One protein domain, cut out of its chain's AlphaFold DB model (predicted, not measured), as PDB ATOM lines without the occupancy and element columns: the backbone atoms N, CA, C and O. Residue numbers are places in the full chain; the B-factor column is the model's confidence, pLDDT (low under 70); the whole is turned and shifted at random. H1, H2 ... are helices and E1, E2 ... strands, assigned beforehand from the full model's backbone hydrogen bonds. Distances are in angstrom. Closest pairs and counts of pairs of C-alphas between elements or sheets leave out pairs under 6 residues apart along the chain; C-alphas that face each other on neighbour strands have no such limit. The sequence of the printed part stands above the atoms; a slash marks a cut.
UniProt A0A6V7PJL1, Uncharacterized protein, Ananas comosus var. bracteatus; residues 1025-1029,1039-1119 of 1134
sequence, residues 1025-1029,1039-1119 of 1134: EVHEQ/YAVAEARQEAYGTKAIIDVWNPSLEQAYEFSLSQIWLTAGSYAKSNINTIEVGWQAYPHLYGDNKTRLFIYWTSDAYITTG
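AT A GLANCE: This is residues 1025 to 1029 and 1039 to 1119 of the 1134 residues of an uncharacterized protein of Ananas comosus var. bracteatus (UniProt A0A6V7PJL1). There is little regular structure: a twisted sheet of three strands, of which E1 and E2 bend, with the long unnamed stretch 1039 to 1068 arching over it and the short helix H1 beyond one end. The printed part has 86 residues, 30 of them in named elements, E1 E2 H1 E3 along the chain, mostly strand; the sheet order is E1 - E2 - E3, antiparallel. It is only just compact, close to loose, with a radius of gyration of the C-alphas of 14.0 A and spans of 35 by 31 by 19 A.

IN THESE COORDINATES: E1, residues 1069 to 1077, measures 23.4 A from (-27.782, 7.571, -48.273); E2, 1086 to 1094, 22.7 A; E3, 1105 to 1112, 22.3 A, ending at (-29.163, 27.807, -38.114). H1, 1096 to 1099, measures 5.2 A.

HOW THE PARTS SIT: Hairpin E1 and E2 has N 1075 and O 1088 within hydrogen-bond range, 2.9 A; E2 and E3 have N 1089 and O 1109, 2.8 A. H1, too short for an O i to N i+4 pair, is not on the sheet.

THE WHOLE: Residues 1030 to 1038 are not printed, an 18.9 A gap between C-alphas 1029 and 1039. Mean pLDDT of the printed part is 73.9; 36 residues are under 70.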
ATOM      1  N   GLU A1025     -27.783  21.606 -50.727       64.62
ATOM      2  CA  GLU A1025     -28.678  22.142 -51.754       64.62
ATOM      3  C   GLU A1025     -30.000  22.598 -51.095       64.62
ATOM      4  O   GLU A1025     -30.422  22.009 -50.098       64.62
ATOM      5  N   VAL A1026     -30.673  23.613 -51.647       58.06
ATOM      6  CA  VAL A1026     -32.029  24.014 -51.224       58.06
ATOM      7  C   VAL A1026     -32.972  23.762 -52.395       58.06
ATOM      8  O   VAL A1026     -32.988  24.540 -53.346       58.06
ATOM      9  N   HIS A1027     -33.735  22.668 -52.337       50.09
ATOM     10  CA  HIS A1027     -34.864  22.456 -53.244       50.09
ATOM     11  C   HIS A1027     -36.001  23.389 -52.806       50.09
ATOM     12  O   HIS A1027     -36.399  23.384 -51.637       50.09
ATOM     13  N   GLU A1028     -36.518  24.207 -53.724       41.34
ATOM     14  CA  GLU A1028     -37.747  24.962 -53.474       41.34
ATOM     15  C   GLU A1028     -38.929  23.994 -53.321       41.34
ATOM     16  O   GLU A1028     -38.982  22.949 -53.967       41.34
ATOM     17  N   GLN A1029     -39.898  24.337 -52.467       48.47
ATOM     18  CA  GLN A1029     -41.078  23.505 -52.201       48.47
ATOM     19  C   GLN A1029     -42.097  23.569 -53.355       48.47
ATOM     20  O   GLN A1029     -43.224  24.035 -53.178       48.47
ATOM     21  N   TYR A1039     -37.314   6.497 -46.617       69.44
ATOM     22  CA  TYR A1039     -36.643   6.492 -45.312       69.44
ATOM     23  C   TYR A1039     -37.487   5.824 -44.221       69.44
ATOM     24  O   TYR A1039     -38.696   6.029 -44.124       69.44
ATOM     25  N   ALA A1040     -36.819   5.092 -43.329       53.28
ATOM     26  CA  ALA A1040     -37.360   4.732 -42.023       53.28
ATOM     27  C   ALA A1040     -36.976   5.818 -41.004       53.28
ATOM     28  O   ALA A1040     -35.820   6.234 -40.943       53.28
ATOM     29  N   VAL A1041     -37.931   6.286 -40.193       69.81
ATOM     30  CA  VAL A1041     -37.696   7.338 -39.190       69.81
ATOM     31  C   VAL A1041     -38.417   7.037 -37.877       69.81
ATOM     32  O   VAL A1041     -39.551   6.565 -37.866       69.81
ATOM     33  N   ALA A1042     -37.757   7.349 -36.761       56.06
ATOM     34  CA  ALA A1042     -38.337   7.354 -35.423       56.06
ATOM     35  C   ALA A1042     -38.165   8.753 -34.810       56.06
ATOM     36  O   ALA A1042     -37.072   9.316 -34.846       56.06
ATOM     37  N   GLU A1043     -39.236   9.322 -34.253       70.69
ATOM     38  CA  GLU A1043     -39.277  10.718 -33.799       70.69
ATOM     39  C   GLU A1043     -39.731  10.822 -32.333       70.69
ATOM     40  O   GLU A1043     -40.675  10.151 -31.917       70.69
ATOM     41  N   ALA A1044     -39.093  11.702 -31.551       63.59
ATOM     42  CA  ALA A1044     -39.452  11.982 -30.159       63.59
ATOM     43  C   ALA A1044     -39.690  13.489 -29.950       63.59
ATOM     44  O   ALA A1044     -38.752  14.282 -29.911       63.59
ATOM     45  N   ARG A1045     -40.960  13.893 -29.801       67.50
ATOM     46  CA  ARG A1045     -41.397  15.304 -29.737       67.50
ATOM     47  C   ARG A1045     -41.433  15.859 -28.308       67.50
ATOM     48  O   ARG A1045     -42.491  16.253 -27.818       67.50
ATOM     49  N   GLN A1046     -40.285  15.866 -27.636       62.16
ATOM     50  CA  GLN A1046     -40.121  16.384 -26.270       62.16
ATOM     51  C   GLN A1046     -38.921  17.334 -26.165       62.16
ATOM     52  O   GLN A1046     -37.999  17.262 -26.975       62.16
ATOM     53  N   GLU A1047     -38.911  18.203 -25.152       66.19
ATOM     54  CA  GLU A1047     -37.758  19.063 -24.866       66.19
ATOM     55  C   GLU A1047     -36.541  18.205 -24.488       66.19
ATOM     56  O   GLU A1047     -36.584  17.412 -23.546       66.19
ATOM     57  N   ALA A1048     -35.457  18.338 -25.254       62.38
ATOM     58  CA  ALA A1048     -34.274  17.498 -25.134       62.38
ATOM     59  C   ALA A1048     -32.994  18.343 -25.134       62.38
ATOM     60  O   ALA A1048     -32.549  18.835 -26.167       62.38
ATOM     61  N   TYR A1049     -32.345  18.439 -23.973       65.94
ATOM     62  CA  TYR A1049     -31.036  19.093 -23.802       65.94
ATOM     63  C   TYR A1049     -29.851  18.240 -24.309       65.94
ATOM     64  O   TYR A1049     -28.688  18.553 -24.060       65.94
ATOM     65  N   GLY A1050     -30.140  17.130 -24.989       66.50
ATOM     66  CA  GLY A1050     -29.183  16.177 -25.539       66.50
ATOM     67  C   GLY A1050     -29.868  14.858 -25.896       66.50
ATOM     68  O   GLY A1050     -30.983  14.587 -25.455       66.50
ATOM     69  N   THR A1051     -29.204  14.026 -26.697       65.62
ATOM     70  CA  THR A1051     -29.709  12.706 -27.103       65.62
ATOM     71  C   THR A1051     -28.558  11.735 -27.392       65.62
ATOM     72  O   THR A1051     -27.391  12.133 -27.422       65.62
ATOM     73  N   LYS A1052     -28.878  10.453 -27.584       68.44
ATOM     74  CA  LYS A1052     -27.931   9.381 -27.915       68.44
ATOM     75  C   LYS A1052     -28.642   8.300 -28.729       68.44
ATOM     76  O   LYS A1052     -29.515   7.620 -28.199       68.44
ATOM     77  N   ALA A1053     -28.186   8.071 -29.956       62.25
ATOM     78  CA  ALA A1053     -28.452   6.838 -30.692       62.25
ATOM     79  C   ALA A1053     -27.249   5.888 -30.597       62.25
ATOM     80  O   ALA A1053     -26.117   6.319 -30.362       62.25
ATOM     81  N   ILE A1054     -27.495   4.596 -30.809       66.31
ATOM     82  CA  ILE A1054     -26.486   3.679 -31.341       66.31
ATOM     83  C   ILE A1054     -26.914   3.446 -32.785       66.31
ATOM     84  O   ILE A1054     -27.898   2.758 -33.032       66.31
ATOM     85  N   ILE A1055     -26.218   4.105 -33.704       63.88
ATOM     86  CA  ILE A1055     -26.353   3.890 -35.141       63.88
ATOM     87  C   ILE A1055     -25.202   2.952 -35.494       63.88
ATOM     88  O   ILE A1055     -24.046   3.264 -35.198       63.88
ATOM     89  N   ASP A1056     -25.530   1.786 -36.034       62.41
ATOM     90  CA  ASP A1056     -24.555   0.837 -36.577       62.41
ATOM     91  C   ASP A1056     -23.993   1.362 -37.934       62.41
ATOM     92  O   ASP A1056     -24.350   2.482 -38.314       62.41
ATOM     93  N   VAL A1057     -23.010   0.699 -38.573       61.84
ATOM     94  CA  VAL A1057     -22.151   1.274 -39.652       61.84
ATOM     95  C   VAL A1057     -21.758   0.234 -40.744       61.84
ATOM     96  O   VAL A1057     -21.204  -0.806 -40.411       61.84
ATOM     97  N   TRP A1058     -22.013   0.511 -42.037       55.75
ATOM     98  CA  TRP A1058     -22.075  -0.446 -43.186       55.75
ATOM     99  C   TRP A1058     -21.552   0.159 -44.533       55.75
ATOM    100  O   TRP A1058     -20.796   1.138 -44.509       55.75
ATOM    101  N   ASN A1059     -22.079  -0.273 -45.709       65.88
ATOM    102  CA  ASN A1059     -22.187   0.560 -46.920       65.88
ATOM    103  C   ASN A1059     -23.303   0.318 -47.971       65.88
ATOM    104  O   ASN A1059     -23.443  -0.830 -48.386       65.88
ATOM    105  N   PRO A1060     -23.953   1.374 -48.541       60.19
ATOM    106  CA  PRO A1060     -24.917   1.266 -49.615       60.19
ATOM    107  C   PRO A1060     -24.348   1.785 -50.937       60.19
ATOM    108  O   PRO A1060     -23.548   2.725 -51.024       60.19
ATOM    109  N   SER A1061     -24.867   1.194 -51.985       57.69
ATOM    110  CA  SER A1061     -24.735   1.643 -53.357       57.69
ATOM    111  C   SER A1061     -25.462   2.986 -53.542       57.69
ATOM    112  O   SER A1061     -26.445   3.271 -52.858       57.69
ATOM    113  N   LEU A1062     -24.882   3.860 -54.367       60.31
ATOM    114  CA  LEU A1062     -25.469   5.118 -54.823       60.31
ATOM    115  C   LEU A1062     -25.308   5.197 -56.332       60.31
ATOM    116  O   LEU A1062     -24.182   5.190 -56.842       60.31
ATOM    117  N   GLU A1063     -26.431   5.283 -57.023       54.22
ATOM    118  CA  GLU A1063     -26.544   5.158 -58.469       54.22
ATOM    119  C   GLU A1063     -26.005   6.407 -59.150       54.22
ATOM    120  O   GLU A1063     -25.240   6.319 -60.105       54.22
ATOM    121  N   GLN A1064     -26.256   7.575 -58.566       57.16
ATOM    122  CA  GLN A1064     -25.815   8.851 -59.113       57.16
ATOM    123  C   GLN A1064     -24.898   9.599 -58.147       57.16
ATOM    124  O   GLN A1064     -25.052   9.567 -56.928       57.16
ATOM    125  N   ALA A1065     -23.952  10.372 -58.688       58.41
ATOM    126  CA  ALA A1065     -23.020  11.149 -57.868       58.41
ATOM    127  C   ALA A1065     -23.724  12.145 -56.918       58.41
ATOM    128  O   ALA A1065     -23.192  12.445 -55.846       58.41
ATOM    129  N   TYR A1066     -24.899  12.651 -57.312       67.06
ATOM    130  CA  TYR A1066     -25.720  13.603 -56.553       67.06
ATOM    131  C   TYR A1066     -26.632  12.957 -55.503       67.06
ATOM    132  O   TYR A1066     -27.127  13.669 -54.626       67.06
ATOM    133  N   GLU A1067     -26.840  11.643 -55.565       73.00
ATOM    134  CA  GLU A1067     -27.587  10.916 -54.544       73.00
ATOM    135  C   GLU A1067     -26.791  10.812 -53.244       73.00
ATOM    136  O   GLU A1067     -25.567  10.998 -53.188       73.00
ATOM    137  N   PHE A1068     -27.513  10.502 -52.174       80.12
ATOM    138  CA  PHE A1068     -26.935  10.250 -50.870       80.12
ATOM    139  C   PHE A1068     -27.773   9.231 -50.098       80.12
ATOM    140  O   PHE A1068     -28.988   9.149 -50.255       80.12
ATOM    141  N   SER A1069     -27.121   8.488 -49.207       81.50
ATOM    142  CA  SER A1069     -27.782   7.571 -48.273       81.50
ATOM    143  C   SER A1069     -27.203   7.789 -46.884       81.50
ATOM    144  O   SER A1069     -25.984   7.840 -46.700       81.50
ATOM    145  N   LEU A1070     -28.083   7.991 -45.906       86.25
ATOM    146  CA  LEU A1070     -27.738   8.445 -44.562       86.25
ATOM    147  C   LEU A1070     -28.606   7.770 -43.495       86.25
ATOM    148  O   LEU A1070     -29.736   7.361 -43.738       86.25
ATOM    149  N   SER A1071     -28.067   7.679 -42.287       82.75
ATOM    150  CA  SER A1071     -28.815   7.474 -41.059       82.75
ATOM    151  C   SER A1071     -28.014   8.105 -39.940       82.75
ATOM    152  O   SER A1071     -26.780   8.163 -39.931       82.75
ATOM    153  N   GLN A1072     -28.773   8.732 -39.069       86.12
ATOM    154  CA  GLN A1072     -28.343   9.907 -38.351       86.12
ATOM    155  C   GLN A1072     -29.323  10.146 -37.223       86.12
ATOM    156  O   GLN A1072     -30.499   9.796 -37.315       86.12
ATOM    157  N   ILE A1073     -28.842  10.800 -36.176       84.25
ATOM    158  CA  ILE A1073     -29.716  11.413 -35.198       84.25
ATOM    159  C   ILE A1073     -29.770  12.916 -35.442       84.25
ATOM    160  O   ILE A1073     -28.749  13.587 -35.613       84.25
ATOM    161  N   TRP A1074     -30.994  13.429 -35.466       83.56
ATOM    162  CA  TRP A1074     -31.292  14.846 -35.554       83.56
ATOM    163  C   TRP A1074     -31.658  15.379 -34.172       83.56
ATOM    164  O   TRP A1074     -32.601  14.905 -33.540       83.56
ATOM    165  N   LEU A1075     -30.936  16.402 -33.720       84.19
ATOM    166  CA  LEU A1075     -31.447  17.349 -32.738       84.19
ATOM    167  C   LEU A1075     -31.976  18.555 -33.503       84.19
ATOM    168  O   LEU A1075     -31.205  19.302 -34.106       84.19
ATOM    169  N   THR A1076     -33.293  18.736 -33.479       83.25
ATOM    170  CA  THR A1076     -33.949  19.900 -34.067       83.25
ATOM    171  C   THR A1076     -34.491  20.806 -32.969       83.25
ATOM    172  O   THR A1076     -35.221  20.374 -32.082       83.25
ATOM    173  N   ALA A1077     -34.155  22.091 -33.044       83.12
ATOM    174  CA  ALA A1077     -34.845  23.123 -32.281       83.12
ATOM    175  C   ALA A1077     -35.522  24.061 -33.279       83.12
ATOM    176  O   ALA A1077     -34.901  24.974 -33.824       83.12
ATOM    177  N   GLY A1078     -36.802  23.808 -33.568       79.94
ATOM    178  CA  GLY A1078     -37.624  24.799 -34.247       79.94
ATOM    179  C   GLY A1078     -38.689  24.299 -35.216       79.94
ATOM    180  O   GLY A1078     -39.395  23.332 -34.951       79.94
ATOM    181  N   SER A1079     -38.859  25.043 -36.313       72.00
ATOM    182  CA  SER A1079     -39.965  24.899 -37.256       72.00
ATOM    183  C   SER A1079     -39.561  25.382 -38.649       72.00
ATOM    184  O   SER A1079     -38.996  26.464 -38.805       72.00
ATOM    185  N   TYR A1080     -39.887  24.591 -39.672       66.88
ATOM    186  CA  TYR A1080     -39.687  24.963 -41.076       66.88
ATOM    187  C   TYR A1080     -40.613  26.103 -41.523       66.88
ATOM    188  O   TYR A1080     -40.192  26.955 -42.294       66.88
ATOM    189  N   ALA A1081     -41.836  26.182 -40.981       64.81
ATOM    190  CA  ALA A1081     -42.852  27.177 -41.362       64.81
ATOM    191  C   ALA A1081     -42.488  28.634 -41.009       64.81
ATOM    192  O   ALA A1081     -43.219  29.561 -41.346       64.81
ATOM    193  N   LYS A1082     -41.371  28.830 -40.305       64.75
ATOM    194  CA  LYS A1082     -40.793  30.131 -39.968       64.75
ATOM    195  C   LYS A1082     -39.349  30.288 -40.471       64.75
ATOM    196  O   LYS A1082     -38.629  31.155 -39.991       64.75
ATOM    197  N   SER A1083     -38.931  29.450 -41.426       68.56
ATOM    198  CA  SER A1083     -37.627  29.523 -42.104       68.56
ATOM    199  C   SER A1083     -36.444  29.557 -41.136       68.56
ATOM    200  O   SER A1083     -35.583  30.434 -41.211       68.56
ATOM    201  N   ASN A1084     -36.469  28.688 -40.112       78.81
ATOM    202  CA  ASN A1084     -35.526  28.845 -39.008       78.81
ATOM    203  C   ASN A1084     -35.221  27.627 -38.118       78.81
ATOM    204  O   ASN A1084     -34.638  27.790 -37.042       78.81
ATOM    205  N   ILE A1085     -35.585  26.412 -38.522       80.75
ATOM    206  CA  ILE A1085     -35.209  25.229 -37.746       80.75
ATOM    207  C   ILE A1085     -33.684  25.199 -37.530       80.75
ATOM    208  O   ILE A1085     -32.892  25.304 -38.470       80.75
ATOM    209  N   ASN A1086     -33.282  25.126 -36.261       87.00
ATOM    210  CA  ASN A1086     -31.913  24.810 -35.877       87.00
ATOM    211  C   ASN A1086     -31.785  23.297 -36.086       87.00
ATOM    212  O   ASN A1086     -32.628  22.564 -35.557       87.00
ATOM    213  N   THR A1087     -30.762  22.816 -36.788       86.19
ATOM    214  CA  THR A1087     -30.448  21.379 -36.807       86.19
ATOM    215  C   THR A1087     -29.014  21.143 -36.370       86.19
ATOM    216  O   THR A1087     -28.102  21.884 -36.737       86.19
ATOM    217  N   ILE A1088     -28.827  20.094 -35.575       88.62
ATOM    218  CA  ILE A1088     -27.547  19.427 -35.375       88.62
ATOM    219  C   ILE A1088     -27.780  17.975 -35.776       88.62
ATOM    220  O   ILE A1088     -28.581  17.265 -35.169       88.62
ATOM    221  N   GLU A1089     -27.104  17.565 -36.836       90.56
ATOM    222  CA  GLU A1089     -27.245  16.271 -37.486       90.56
ATOM    223  C   GLU A1089     -25.927  15.523 -37.316       90.56
ATOM    224  O   GLU A1089     -24.867  16.041 -37.677       90.56
ATOM    225  N   VAL A1090     -25.982  14.325 -36.735       90.12
ATOM    226  CA  VAL A1090     -24.797  13.486 -36.527       90.12
ATOM    227  C   VAL A1090     -25.120  12.059 -36.926       90.12
ATOM    228  O   VAL A1090     -26.077  11.460 -36.436       90.12
ATOM    229  N   GLY A1091     -24.286  11.502 -37.788       87.88
ATOM    230  CA  GLY A1091     -24.414  10.143 -38.282       87.88
ATOM    231  C   GLY A1091     -23.284   9.850 -39.246       87.88
ATOM    232  O   GLY A1091     -22.214  10.454 -39.177       87.88
ATOM    233  N   TRP A1092     -23.540   8.962 -40.188       89.44
ATOM    234  CA  TRP A1092     -22.695   8.761 -41.358       89.44
ATOM    235  C   TRP A1092     -23.508   9.099 -42.617       89.44
ATOM    236  O   TRP A1092     -24.739   9.113 -42.571       89.44
ATOM    237  N   GLN A1093     -22.852   9.415 -43.735       88.06
ATOM    238  CA  GLN A1093     -23.552   9.617 -45.012       88.06
ATOM    239  C   GLN A1093     -22.685   9.243 -46.213       88.06
ATOM    240  O   GLN A1093     -21.484   9.521 -46.251       88.06
ATOM    241  N   ALA A1094     -23.320   8.608 -47.191       85.12
ATOM    242  CA  ALA A1094     -22.765   8.278 -48.489       85.12
ATOM    243  C   ALA A1094     -23.011   9.515 -49.339       85.12
ATOM    244  O   ALA A1094     -24.173   9.884 -49.477       85.12
ATOM    245  N   TYR A1095     -21.979  10.204 -49.835       86.69
ATOM    246  CA  TYR A1095     -22.230  11.383 -50.670       86.69
ATOM    247  C   TYR A1095     -21.072  11.701 -51.638       86.69
ATOM    248  O   TYR A1095     -20.185  12.495 -51.298       86.69
ATOM    249  N   PRO A1096     -21.060  11.112 -52.851       78.81
ATOM    250  CA  PRO A1096     -19.957  11.232 -53.807       78.81
ATOM    251  C   PRO A1096     -19.756  12.670 -54.297       78.81
ATOM    252  O   PRO A1096     -18.631  13.164 -54.317       78.81
ATOM    253  N   HIS A1097     -20.835  13.402 -54.594       80.19
ATOM    254  CA  HIS A1097     -20.785  14.828 -54.939       80.19
ATOM    255  C   HIS A1097     -20.059  15.646 -53.853       80.19
ATOM    256  O   HIS A1097     -19.133  16.410 -54.147       80.19
ATOM    257  N   LEU A1098     -20.382  15.419 -52.575       81.81
ATOM    258  CA  LEU A1098     -19.759  16.132 -51.461       81.81
ATOM    259  C   LEU A1098     -18.304  15.703 -51.203       81.81
ATOM    260  O   LEU A1098     -17.463  16.568 -50.932       81.81
ATOM    261  N   TYR A1099     -17.980  14.409 -51.264       83.12
ATOM    262  CA  TYR A1099     -16.697  13.872 -50.781       83.12
ATOM    263  C   TYR A1099     -15.706  13.429 -51.862       83.12
ATOM    264  O   TYR A1099     -14.516  13.365 -51.577       83.12
ATOM    265  N   GLY A1100     -16.143  13.231 -53.105       76.00
ATOM    266  CA  GLY A1100     -15.281  12.859 -54.242       76.00
ATOM    267  C   GLY A1100     -14.962  11.382 -54.302       76.00
ATOM    268  O   GLY A1100     -14.507  10.878 -55.324       76.00
ATOM    269  N   ASP A1101     -15.263  10.700 -53.211       75.56
ATOM    270  CA  ASP A1101     -15.423   9.282 -53.125       75.56
ATOM    271  C   ASP A1101     -16.749   8.940 -52.454       75.56
ATOM    272  O   ASP A1101     -17.336   9.686 -51.664       75.56
ATOM    273  N   ASN A1102     -17.175   7.728 -52.745       73.62
ATOM    274  CA  ASN A1102     -18.032   6.958 -51.886       73.62
ATOM    275  C   ASN A1102     -17.073   6.425 -50.771       73.62
ATOM    276  O   ASN A1102     -16.310   5.497 -51.041       73.62
ATOM    277  N   LYS A1103     -17.012   7.026 -49.556       80.88
ATOM    278  CA  LYS A1103     -16.253   6.529 -48.354       80.88
ATOM    279  C   LYS A1103     -16.988   6.735 -47.023       80.88
ATOM    280  O   LYS A1103     -17.684   7.742 -46.889       80.88
ATOM    281  N   THR A1104     -16.805   5.820 -46.041       81.38
ATOM    282  CA  THR A1104     -17.539   5.858 -44.752       81.38
ATOM    283  C   THR A1104     -17.181   7.100 -43.976       81.38
ATOM    284  O   THR A1104     -16.184   7.164 -43.253       81.38
ATOM    285  N   ARG A1105     -18.031   8.107 -44.115       83.44
ATOM    286  CA  ARG A1105     -17.811   9.415 -43.535       83.44
ATOM    287  C   ARG A1105     -18.849   9.624 -42.458       83.44
ATOM    288  O   ARG A1105     -19.989   9.994 -42.735       83.44
ATOM    289  N   LEU A1106     -18.410   9.390 -41.214       87.25
ATOM    290  CA  LEU A1106     -18.996  10.071 -40.066       87.25
ATOM    291  C   LEU A1106     -19.041  11.552 -40.438       87.25
ATOM    292  O   LEU A1106     -18.006  12.157 -40.736       87.25
ATOM    293  N   PHE A1107     -20.239  12.109 -40.454       90.69
ATOM    294  CA  PHE A1107     -20.446  13.501 -40.776       90.69
ATOM    295  C   PHE A1107     -21.136  14.199 -39.620       90.69
ATOM    296  O   PHE A1107     -21.858  13.602 -38.817       90.69
ATOM    297  N   ILE A1108     -20.903  15.500 -39.580       91.44
ATOM    298  CA  ILE A1108     -21.779  16.421 -38.887       91.44
ATOM    299  C   ILE A1108     -22.330  17.390 -39.922       91.44
ATOM    300  O   ILE A1108     -21.607  17.845 -40.815       91.44
ATOM    301  N   TYR A1109     -23.600  17.729 -39.776       91.44
ATOM    302  CA  TYR A1109     -24.149  18.931 -40.372       91.44
ATOM    303  C   TYR A1109     -24.802  19.755 -39.275       91.44
ATOM    304  O   TYR A1109     -25.411  19.222 -38.351       91.44
ATOM    305  N   TRP A1110     -24.669  21.069 -39.365       89.62
ATOM    306  CA  TRP A1110     -25.444  21.984 -38.541       89.62
ATOM    307  C   TRP A1110     -25.984  23.092 -39.429       89.62
ATOM    308  O   TRP A1110     -25.228  23.638 -40.233       89.62
ATOM    309  N   THR A1111     -27.263  23.441 -39.285       87.50
ATOM    310  CA  THR A1111     -27.810  24.705 -39.797       87.50
ATOM    311  C   THR A1111     -28.572  25.459 -38.712       87.50
ATOM    312  O   THR A1111     -28.875  24.956 -37.632       87.50
ATOM    313  N   SER A1112     -28.796  26.727 -39.013       84.75
ATOM    314  CA  SER A1112     -29.163  27.807 -38.114       84.75
ATOM    315  C   SER A1112     -29.937  28.887 -38.918       84.75
ATOM    316  O   SER A1112     -29.844  30.085 -38.674       84.75
ATOM    317  N   ASP A1113     -30.730  28.434 -39.907       80.81
ATOM    318  CA  ASP A1113     -31.801  29.190 -40.593       80.81
ATOM    319  C   ASP A1113     -32.784  28.313 -41.416       80.81
ATOM    320  O   ASP A1113     -33.431  28.819 -42.324       80.81
ATOM    321  N   ALA A1114     -32.899  27.002 -41.157       79.62
ATOM    322  CA  ALA A1114     -33.518  26.055 -42.101       79.62
ATOM    323  C   ALA A1114     -32.829  25.959 -43.486       79.62
ATOM    324  O   ALA A1114     -33.503  25.860 -44.507       79.62
ATOM    325  N   TYR A1115     -31.493  25.878 -43.505       80.94
ATOM    326  CA  TYR A1115     -30.642  25.565 -44.672       80.94
ATOM    327  C   TYR A1115     -30.495  26.668 -45.736       80.94
ATOM    328  O   TYR A1115     -29.717  26.489 -46.673       80.94
ATOM    329  N   ILE A1116     -31.182  27.800 -45.593       77.19
ATOM    330  CA  ILE A1116     -31.349  28.822 -46.632       77.19
ATOM    331  C   ILE A1116     -30.012  29.472 -47.022       77.19
ATOM    332  O   ILE A1116     -29.725  29.631 -48.210       77.19
ATOM    333  N   THR A1117     -29.156  29.846 -46.062       73.50
ATOM    334  CA  THR A1117     -27.954  30.649 -46.373       73.50
ATOM    335  C   THR A1117     -26.660  30.283 -45.649       73.50
ATOM    336  O   THR A1117     -25.578  30.655 -46.124       73.50
ATOM    337  N   THR A1118     -26.706  29.504 -44.574       79.19
ATOM    338  CA  THR A1118     -25.584  28.697 -44.053       79.19
ATOM    339  C   THR A1118     -26.142  27.381 -43.485       79.19
ATOM    340  O   THR A1118     -27.234  26.944 -43.847       79.19
ATOM    341  N   GLY A1119     -25.359  26.652 -42.709       81.00
ATOM    342  CA  GLY A1119     -25.239  25.232 -42.967       81.00
ATOM    343  C   GLY A1119     -23.782  24.914 -43.241       81.00
ATOM    344  O   GLY A1119     -23.152  25.629 -44.027       81.00
TER     345      GLY A1119